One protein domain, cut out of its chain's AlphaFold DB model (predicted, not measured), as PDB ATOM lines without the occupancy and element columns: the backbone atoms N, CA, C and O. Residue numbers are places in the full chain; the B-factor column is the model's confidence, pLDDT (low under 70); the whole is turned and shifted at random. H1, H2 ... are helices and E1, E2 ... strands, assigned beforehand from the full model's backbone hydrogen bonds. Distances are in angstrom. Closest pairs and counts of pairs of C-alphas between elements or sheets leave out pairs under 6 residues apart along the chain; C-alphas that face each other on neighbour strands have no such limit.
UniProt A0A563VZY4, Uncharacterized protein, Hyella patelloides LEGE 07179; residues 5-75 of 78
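AT A GLANCE: This is residues 5 to 75 of the 78 residues of an uncharacterized protein of Hyella patelloides LEGE 07179 (UniProt A0A563VZY4). A hairpin of two strands, E1 and E2, makes one part of this open, two-part model, with the helix H3 folding back after E2 to run alongside E1. The helices H1 and H2 form a separate pair off toward the other end of the long axis, joined to the hairpin by the long link of residues 30 to 42. The printed part has 71 residues, with three named helices and two named strands in the order H1, H2, E1, E2, H3; the sheet, in the order E1, E2, is antiparallel, and the class is mixed, helices and strands. The whole is only just loose, close to extended, with a radius of gyration of the C-alphas of 16.5 A, and spans 43 by 29 by 20 A.

IN THESE COORDINATES: E1 is residues 43 to 49, 18.1 A long from first to last C-alpha, with C-alpha 43 at (280.932, 400.618, 227.129). E2 is residues 54 to 60, 19.1 A long. H3 is residues 65 to 73, 13.6 A long, with C-alpha 73 at (264.413, 394.687, 221.445). H2, the longest helix, is residues 18 to 29, 16.6 A long. H1 is residues 5 to 13, 12.3 A long, with C-alpha 5 at (253.166, 376.617, 236.024).

HOW THE PARTS SIT: E1 and E2 are a hairpin of antiparallel neighbours, their directions at 153 degrees. The C-alphas of Pro 48 and Thr 55 face each other at 4.0 A. N 43 and O 60, 2.8 A apart, and N 47 and O 56, 2.8 A apart, are within hydrogen-bond range. H3 and E1 are near each other, with 6 pairs of C-alphas within 10 A. H1 and H2 are close but not clearly touching; their closest C-alphas, of Cys 11 and Arg 21, are 6.7 A apart. They run opposite ways at a tilt of 36 degrees, only just steep. H1 is apart from E1, E2 and H3, and H2 is apart from E2 and H3. In H1 and H2 every O i to N i+4 pair is within hydrogen-bond range; in H3 it is 4 of 5.

THE WHOLE: The outline is only just elongated, and the two C-alphas farthest apart, those of Leu 12 and Arg 40, are 44.7 A apart. The printed part has no cut. The link from H2 to E1, 13 residues, is long, while those from H1 to H2, E1 to E2 and E2 to H3 are tight. The mean pLDDT of the printed part is 77.4; residues 34 to 41 and 61 to 75 are under 70, and H3 has a mean of 52.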
ATOM      1  N   SER A   5     253.638 377.839 236.690       92.19
ATOM      2  CA  SER A   5     253.166 376.617 236.024       92.19
ATOM      3  C   SER A   5     254.083 376.217 234.872       92.19
ATOM      4  O   SER A   5     254.543 375.082 234.824       92.19
ATOM      5  N   GLN A   6     254.464 377.167 234.018       94.31
ATOM      6  CA  GLN A   6     255.402 376.933 232.918       94.31
ATOM      7  C   GLN A   6     256.772 376.453 233.413       94.31
ATOM      8  O   GLN A   6     257.398 375.604 232.782       94.31
ATOM      9  N   PHE A   7     257.250 376.988 234.539       93.00
ATOM     10  CA  PHE A   7     258.496 376.542 235.155       93.00
ATOM     11  C   PHE A   7     258.386 375.110 235.682       93.00
ATOM     12  O   PHE A   7     259.273 374.297 235.420       93.00
ATOM     13  N   ARG A   8     257.285 374.778 236.366       92.31
ATOM     14  CA  ARG A   8     257.018 373.417 236.839       92.31
ATOM     15  C   ARG A   8     257.000 372.422 235.680       92.31
ATOM     16  O   ARG A   8     257.694 371.412 235.742       92.31
ATOM     17  N   ASP A   9     256.268 372.734 234.617       95.12
ATOM     18  CA  ASP A   9     256.122 371.848 233.461       95.12
ATOM     19  C   ASP A   9     257.456 371.659 232.728       95.12
ATOM     20  O   ASP A   9     257.785 370.560 232.286       95.12
ATOM     21  N   TRP A  10     258.270 372.711 232.648       95.56
ATOM     22  CA  TRP A  10     259.621 372.642 232.097       95.56
ATOM     23  C   TRP A  10     260.552 371.755 232.938       95.56
ATOM     24  O   TRP A  10     261.238 370.891 232.391       95.56
ATOM     25  N   CYS A  11     260.519 371.891 234.266       94.88
ATOM     26  CA  CYS A  11     261.276 371.036 235.182       94.88
ATOM     27  C   CYS A  11     260.851 369.561 235.112       94.88
ATOM     28  O   CYS A  11     261.697 368.677 235.252       94.88
ATOM     29  N   LEU A  12     259.557 369.296 234.892       94.25
ATOM     30  CA  LEU A  12     259.029 367.945 234.685       94.25
ATOM     31  C   LEU A  12     259.512 367.354 233.357       94.25
ATOM     32  O   LEU A  12     260.016 366.235 233.348       94.25
ATOM     33  N   LYS A  13     259.429 368.119 232.258       96.31
ATOM     34  CA  LYS A  13     259.903 367.693 230.928       96.31
ATOM     35  C   LYS A  13     261.385 367.328 230.916       96.31
ATOM     36  O   LYS A  13     261.768 366.382 230.242       96.31
ATOM     37  N   LEU A  14     262.207 368.067 231.659       95.50
ATOM     38  CA  LEU A  14     263.649 367.823 231.760       95.50
ATOM     39  C   LEU A  14     264.030 366.814 232.852       95.50
ATOM     40  O   LEU A  14     265.215 366.572 233.061       95.50
ATOM     41  N   GLN A  15     263.045 366.250 233.560       95.75
ATOM     42  CA  GLN A  15     263.248 365.275 234.635       95.75
ATOM     43  C   GLN A  15     264.249 365.747 235.704       95.75
ATOM     44  O   GLN A  15     265.003 364.957 236.274       95.75
ATOM     45  N   PHE A  16     264.259 367.049 236.012       94.94
ATOM     46  CA  PHE A  16     265.149 367.575 237.043       94.94
ATOM     47  C   PHE A  16     264.800 367.006 238.412       94.94
ATOM     48  O   PHE A  16     263.621 366.946 238.783       94.94
ATOM     49  N   ARG A  17     265.842 366.661 239.172       94.31
ATOM     50  CA  ARG A  17     265.745 366.303 240.589       94.31
ATOM     51  C   ARG A  17     265.275 367.505 241.403       94.31
ATOM     52  O   ARG A  17     265.474 368.649 240.999       94.31
ATOM     53  N   GLU A  18     264.677 367.241 242.557       91.88
ATOM     54  CA  GLU A  18     264.136 368.274 243.445       91.88
ATOM     55  C   GLU A  18     265.187 369.321 243.838       91.88
ATOM     56  O   GLU A  18     264.966 370.507 243.614       91.88
ATOM     57  N   SER A  19     266.386 368.887 244.237       95.19
ATOM     58  CA  SER A  19     267.500 369.789 244.564       95.19
ATOM     59  C   SER A  19     267.879 370.730 243.411       95.19
ATOM     60  O   SER A  19     268.152 371.910 243.622       95.19
ATOM     61  N   THR A  20     267.844 370.250 242.165       95.12
ATOM     62  CA  THR A  20     268.086 371.081 240.978       95.12
ATOM     63  C   THR A  20     266.959 372.093 240.765       95.12
ATOM     64  O   THR A  20     267.221 373.246 240.427       95.12
ATOM     65  N   ARG A  21     265.699 371.695 240.985       94.06
ATOM     66  CA  ARG A  21     264.543 372.599 240.868       94.06
ATOM     67  C   ARG A  21     264.611 373.716 241.903       94.06
ATOM     68  O   ARG A  21     264.390 374.871 241.544       94.06
ATOM     69  N   GLU A  22     264.955 373.384 243.143       94.06
ATOM     70  CA  GLU A  22     265.147 374.350 244.226       94.06
ATOM     71  C   GLU A  22     266.268 375.334 243.901       94.06
ATOM     72  O   GLU A  22     266.057 376.544 243.968       94.06
ATOM     73  N   GLN A  23     267.428 374.846 243.457       95.38
ATOM     74  CA  GLN A  23     268.540 375.707 243.044       95.38
ATOM     75  C   GLN A  23     268.144 376.660 241.912       95.38
ATOM     76  O   GLN A  23     268.430 377.857 241.974       95.38
ATOM     77  N   ILE A  24     267.445 376.165 240.887       93.06
ATOM     78  CA  ILE A  24     266.977 377.015 239.789       93.06
ATOM     79  C   ILE A  24     265.953 378.037 240.298       93.06
ATOM     80  O   ILE A  24     266.001 379.198 239.888       93.06
ATOM     81  N   GLN A  25     265.046 377.645 241.194       91.75
ATOM     82  CA  GLN A  25     264.077 378.559 241.797       91.75
ATOM     83  C   GLN A  25     264.779 379.673 242.586       91.75
ATOM     84  O   GLN A  25     264.447 380.839 242.384       91.75
ATOM     85  N   GLN A  26     265.795 379.336 243.387       91.94
ATOM     86  CA  GLN A  26     266.612 380.308 244.119       91.94
ATOM     87  C   GLN A  26     267.324 381.283 243.174       91.94
ATOM     88  O   GLN A  26     267.304 382.492 243.398       91.94
ATOM     89  N   ILE A  27     267.902 380.793 242.072       89.56
ATOM     90  CA  ILE A  27     268.541 381.650 241.059       89.56
ATOM     91  C   ILE A  27     267.518 382.596 240.416       89.56
ATOM     92  O   ILE A  27     267.811 383.769 240.194       89.56
ATOM     93  N   ARG A  28     266.308 382.105 240.125       87.31
ATOM     94  CA  ARG A  28     265.235 382.890 239.493       87.31
ATOM     95  C   ARG A  28     264.701 384.007 240.390       87.31
ATOM     96  O   ARG A  28     264.243 385.009 239.848       87.31
ATOM     97  N   SER A  29     264.739 383.833 241.711       85.81
ATOM     98  CA  SER A  29     264.313 384.841 242.693       85.81
ATOM     99  C   SER A  29     265.445 385.732 243.202       85.81
ATOM    100  O   SER A  29     265.179 386.746 243.842       85.81
ATOM    101  N   SER A  30     266.702 385.365 242.951       87.00
ATOM    102  CA  SER A  30     267.858 386.114 243.442       87.00
ATOM    103  C   SER A  30     268.033 387.447 242.704       87.00
ATOM    104  O   SER A  30     267.813 387.518 241.490       87.00
ATOM    105  N   PRO A  31     268.481 388.513 243.396       81.62
ATOM    106  CA  PRO A  31     268.817 389.765 242.734       81.62
ATOM    107  C   PRO A  31     270.008 389.578 241.775       81.62
ATOM    108  O   PRO A  31     270.827 388.672 241.963       81.62
ATOM    109  N   PRO A  32     270.164 390.454 240.764       79.50
ATOM    110  CA  PRO A  32     271.343 390.452 239.908       79.50
ATOM    111  C   PRO A  32     272.612 390.597 240.759       79.50
ATOM    112  O   PRO A  32     272.802 391.600 241.442       79.50
ATOM    113  N   SER A  33     273.483 389.593 240.723       73.19
ATOM    114  CA  SER A  33     274.596 389.471 241.671       73.19
ATOM    115  C   SER A  33     275.840 390.290 241.308       73.19
ATOM    116  O   SER A  33     276.714 390.487 242.150       73.19
ATOM    117  N   ARG A  34     275.960 390.782 240.067       67.38
ATOM    118  CA  ARG A  34     277.205 391.397 239.579       67.38
ATOM    119  C   ARG A  34     277.175 392.924 239.617       67.38
ATOM    120  O   ARG A  34     276.415 393.554 238.887       67.38
ATOM    121  N   ARG A  35     278.126 393.514 240.351       61.34
ATOM    122  CA  ARG A  35     278.629 394.873 240.085       61.34
ATOM    123  C   ARG A  35     279.659 394.789 238.963       61.34
ATOM    124  O   ARG A  35     280.663 394.090 239.090       61.34
ATOM    125  N   VAL A  36     279.380 395.432 237.837       63.28
ATOM    126  CA  VAL A  36     280.297 395.445 236.691       63.28
ATOM    127  C   VAL A  36     281.454 396.413 236.984       63.28
ATOM    128  O   VAL A  36     281.235 397.516 237.483       63.28
ATOM    129  N   GLN A  37     282.691 395.954 236.791       65.00
ATOM    130  CA  GLN A  37     283.895 396.756 236.999       65.00
ATOM    131  C   GLN A  37     284.325 397.294 235.640       65.00
ATOM    132  O   GLN A  37     284.930 396.556 234.863       65.00
ATOM    133  N   SER A  38     284.009 398.563 235.377       64.12
ATOM    134  CA  SER A  38     284.240 399.213 234.086       64.12
ATOM    135  C   SER A  38     285.730 399.199 233.737       64.12
ATOM    136  O   SER A  38     286.490 400.053 234.192       64.12
ATOM    137  N   ARG A  39     286.166 398.216 232.940       68.56
ATOM    138  CA  ARG A  39     287.539 398.152 232.415       68.56
ATOM    139  C   ARG A  39     287.691 399.112 231.233       68.56
ATOM    140  O   ARG A  39     286.737 399.376 230.501       68.56
ATOM    141  N   ARG A  40     288.899 399.652 231.042       69.81
ATOM    142  CA  ARG A  40     289.213 400.578 229.940       69.81
ATOM    143  C   ARG A  40     288.892 399.912 228.593       69.81
ATOM    144  O   ARG A  40     289.398 398.830 228.323       69.81
ATOM    145  N   GLY A  41     288.066 400.563 227.773       69.75
ATOM    146  CA  GLY A  41     287.595 400.035 226.482       69.75
ATOM    147  C   GLY A  41     286.180 399.443 226.506       69.75
ATOM    148  O   GLY A  41     285.610 399.221 225.440       69.75
ATOM    149  N   ASN A  42     285.579 399.255 227.685       71.94
ATOM    150  CA  ASN A  42     284.203 398.774 227.804       71.94
ATOM    151  C   ASN A  42     283.210 399.941 227.777       71.94
ATOM    152  O   ASN A  42     283.375 400.939 228.478       71.94
ATOM    153  N   VAL A  43     282.127 399.780 227.017       72.44
ATOM    154  CA  VAL A  43     280.932 400.618 227.129       72.44
ATOM    155  C   VAL A  43     280.073 400.039 228.242       72.44
ATOM    156  O   VAL A  43     279.553 398.929 228.111       72.44
ATOM    157  N   SER A  44     279.920 400.780 229.338       76.06
ATOM    158  CA  SER A  44     278.999 400.427 230.416       76.06
ATOM    159  C   SER A  44     277.675 401.178 230.280       76.06
ATOM    160  O   SER A  44     277.603 402.270 229.716       76.06
ATOM    161  N   GLY A  45     276.597 400.579 230.776       77.75
ATOM    162  CA  GLY A  45     275.274 401.186 230.728       77.75
ATOM    163  C   GLY A  45     274.321 400.604 231.758       77.75
ATOM    164  O   GLY A  45     274.606 399.606 232.421       77.75
ATOM    165  N   ARG A  46     273.167 401.256 231.901       81.75
ATOM    166  CA  ARG A  46     272.064 400.804 232.751       81.75
ATOM    167  C   ARG A  46     270.855 400.479 231.887       81.75
ATOM    168  O   ARG A  46     270.523 401.229 230.972       81.75
ATOM    169  N   TYR A  47     270.193 399.370 232.187       82.38
ATOM    170  CA  TYR A  47     269.006 398.911 231.479       82.38
ATOM    171  C   TYR A  47     267.876 398.600 232.475       82.38
ATOM    172  O   TYR A  47     268.021 397.662 233.261       82.38
ATOM    173  N   PRO A  48     266.752 399.344 232.470       82.94
ATOM    174  CA  PRO A  48     265.553 398.967 233.216       82.94
ATOM    175  C   PRO A  48     264.962 397.682 232.627       82.94
ATOM    176  O   PRO A  48     264.372 397.678 231.544       82.94
ATOM    177  N   SER A  49     265.162 396.566 233.326       81.56
ATOM    178  CA  SER A  49     264.677 395.253 232.920       81.56
ATOM    179  C   SER A  49     263.224 395.082 233.338       81.56
ATOM    180  O   SER A  49     262.946 394.825 234.505       81.56
ATOM    181  N   GLN A  50     262.298 395.134 232.380       82.50
ATOM    182  CA  GLN A  50     260.887 394.810 232.637       82.50
ATOM    183  C   GLN A  50     260.716 393.363 233.119       82.50
ATOM    184  O   GLN A  50     259.929 393.095 234.017       82.50
ATOM    185  N   LYS A  51     261.519 392.430 232.583       80.31
ATOM    186  CA  LYS A  51     261.474 391.009 232.962       80.31
ATOM    187  C   LYS A  51     261.766 390.781 234.449       80.31
ATOM    188  O   LYS A  51     261.233 389.837 235.015       80.31
ATOM    189  N   MET A  52     262.666 391.575 235.033       80.06
ATOM    190  CA  MET A  52     263.131 391.402 236.417       80.06
ATOM    191  C   MET A  52     262.666 392.520 237.358       80.06
ATOM    192  O   MET A  52     262.982 392.471 238.538       80.06
ATOM    193  N   GLY A  53     261.971 393.544 236.854       84.31
ATOM    194  CA  GLY A  53     261.509 394.687 237.649       84.31
ATOM    195  C   GLY A  53     262.621 395.583 238.212       84.31
ATOM    196  O   GLY A  53     262.352 396.415 239.070       84.31
ATOM    197  N   VAL A  54     263.870 395.432 237.756       83.19
ATOM    198  CA  VAL A  54     265.038 396.150 238.296       83.19
ATOM    199  C   VAL A  54     265.903 396.748 237.192       83.19
ATOM    200  O   VAL A  54     265.948 396.245 236.066       83.19
ATOM    201  N   THR A  55     266.635 397.816 237.514       84.69
ATOM    202  CA  THR A  55     267.660 398.365 236.619       84.69
ATOM    203  C   THR A  55     268.954 397.582 236.775       84.69
ATOM    204  O   THR A  55     269.532 397.546 237.857       84.69
ATOM    205  N   ILE A  56     269.424 396.978 235.685       82.69
ATOM    206  CA  ILE A  56     270.672 396.212 235.661       82.69
ATOM    207  C   ILE A  56     271.795 397.009 235.008       82.69
ATOM    208  O   ILE A  56     271.566 397.758 234.059       82.69
ATOM    209  N   GLN A  57     273.015 396.834 235.508       81.38
ATOM    210  CA  GLN A  57     274.217 397.331 234.847       81.38
ATOM    211  C   GLN A  57     274.713 396.301 233.831       81.38
ATOM    212  O   GLN A  57     274.692 395.101 234.103       81.38
ATOM    213  N   PHE A  58     275.180 396.766 232.676       78.56
ATOM    214  CA  PHE A  58     275.813 395.926 231.664       78.56
ATOM    215  C   PHE A  58     277.127 396.546 231.187       78.56
ATOM    216  O   PHE A  58     277.324 397.756 231.295       78.56
ATOM    217  N   GLU A  59     277.999 395.707 230.631       77.19
ATOM    218  CA  GLU A  59     279.203 396.109 229.907       77.19
ATOM    219  C   GLU A  59     279.225 395.424 228.541       77.19
ATOM    220  O   GLU A  59     278.858 394.256 228.414       77.19
ATOM    221  N   SER A  60     279.643 396.158 227.513       73.00
ATOM    222  CA  SER A  60     279.827 395.654 226.157       73.00
ATOM    223  C   SER A  60     281.156 396.142 225.596       73.00
ATOM    224  O   SER A  60     281.573 397.267 225.856       73.00
ATOM    225  N   HIS A  61     281.819 395.300 224.807       64.56
ATOM    226  CA  HIS A  61     283.079 395.639 224.144       64.56
ATOM    227  C   HIS A  61     282.867 396.293 222.763       64.56
ATOM    228  O   HIS A  61     283.837 396.623 222.090       64.56
ATOM    229  N   LEU A  62     281.617 396.453 222.297       59.28
ATOM    230  CA  LEU A  62     281.330 396.940 220.944       59.28
ATOM    231  C   LEU A  62     280.995 398.437 220.933       59.28
ATOM    232  O   LEU A  62     279.941 398.863 221.410       59.28
ATOM    233  N   SER A  63     281.873 399.220 220.310       53.50
ATOM    234  CA  SER A  63     281.715 400.649 220.041       53.50
ATOM    235  C   SER A  63     280.389 400.951 219.320       53.50
ATOM    236  O   SER A  63     280.154 400.507 218.197       53.50
ATOM    237  N   GLY A  64     279.501 401.707 219.972       52.59
ATOM    238  CA  GLY A  64     278.388 402.467 219.376       52.59
ATOM    239  C   GLY A  64     277.177 401.708 218.808       52.59
ATOM    240  O   GLY A  64     276.055 402.187 218.942       52.59
ATOM    241  N   ARG A  65     277.333 400.526 218.195       48.34
ATOM    242  CA  ARG A  65     276.255 399.913 217.387       48.34
ATOM    243  C   ARG A  65     275.265 399.057 218.195       48.34
ATOM    244  O   ARG A  65     274.080 399.023 217.865       48.34
ATOM    245  N   LEU A  66     275.704 398.416 219.283       49.97
ATOM    246  CA  LEU A  66     274.850 397.518 220.083       49.97
ATOM    247  C   LEU A  66     273.899 398.234 221.044       49.97
ATOM    248  O   LEU A  66     272.859 397.664 221.372       49.97
ATOM    249  N   LEU A  67     274.193 399.478 221.443       53.41
ATOM    250  CA  LEU A  67     273.260 400.268 222.253       53.41
ATOM    251  C   LEU A  67     271.909 400.393 221.521       53.41
ATOM    252  O   LEU A  67     270.865 400.149 222.116       53.41
ATOM    253  N   SER A  68     271.934 400.625 220.201       52.69
ATOM    254  CA  SER A  68     270.724 400.685 219.364       52.69
ATOM    255  C   SER A  68     269.950 399.359 219.305       52.69
ATOM    256  O   SER A  68     268.722 399.362 219.353       52.69
ATOM    257  N   SER A  69     270.640 398.211 219.278       53.00
ATOM    258  CA  SER A  69     269.993 396.891 219.246       53.00
ATOM    259  C   SER A  69     269.311 396.539 220.570       53.00
ATOM    260  O   SER A  69     268.214 395.988 220.541       53.00
ATOM    261  N   PHE A  70     269.892 396.896 221.725       55.38
ATOM    262  CA  PHE A  70     269.212 396.732 223.020       55.38
ATOM    263  C   PHE A  70     267.951 397.604 223.122       55.38
ATOM    264  O   PHE A  70     266.943 397.156 223.665       55.38
ATOM    265  N   TYR A  71     267.976 398.815 222.555       54.62
ATOM    266  CA  TYR A  71     266.779 399.653 222.424       54.62
ATOM    267  C   TYR A  71     265.757 399.068 221.436       54.62
ATOM    268  O   TYR A  71     264.562 399.134 221.696       54.62
ATOM    269  N   ARG A  72     266.190 398.427 220.343       47.22
ATOM    270  CA  ARG A  72     265.282 397.817 219.357       47.22
ATOM    271  C   ARG A  72     264.499 396.628 219.919       47.22
ATOM    272  O   ARG A  72     263.315 396.497 219.632       47.22
ATOM    273  N   VAL A  73     265.111 395.806 220.778       55.06
ATOM    274  CA  VAL A  73     264.413 394.687 221.445       55.06
ATOM    275  C   VAL A  73     263.293 395.178 222.382       55.06
ATOM    276  O   VAL A  73     262.328 394.446 222.579       55.06
ATOM    277  N   ARG A  74     263.343 396.427 222.893       48.50
ATOM    278  CA  ARG A  74     262.228 397.020 223.666       48.50
ATOM    279  C   ARG A  74     260.958 397.273 222.852       48.50
ATOM    280  O   ARG A  74     259.897 397.344 223.454       48.50
ATOM    281  N   HIS A  75     261.054 397.438 221.535       48.09
ATOM    282  CA  HIS A  75     259.910 397.789 220.682       48.09
ATOM    283  C   HIS A  75     259.455 396.641 219.769       48.09
ATOM    284  O   HIS A  75     258.520 396.816 218.997       48.09
TER     285      HIS A  75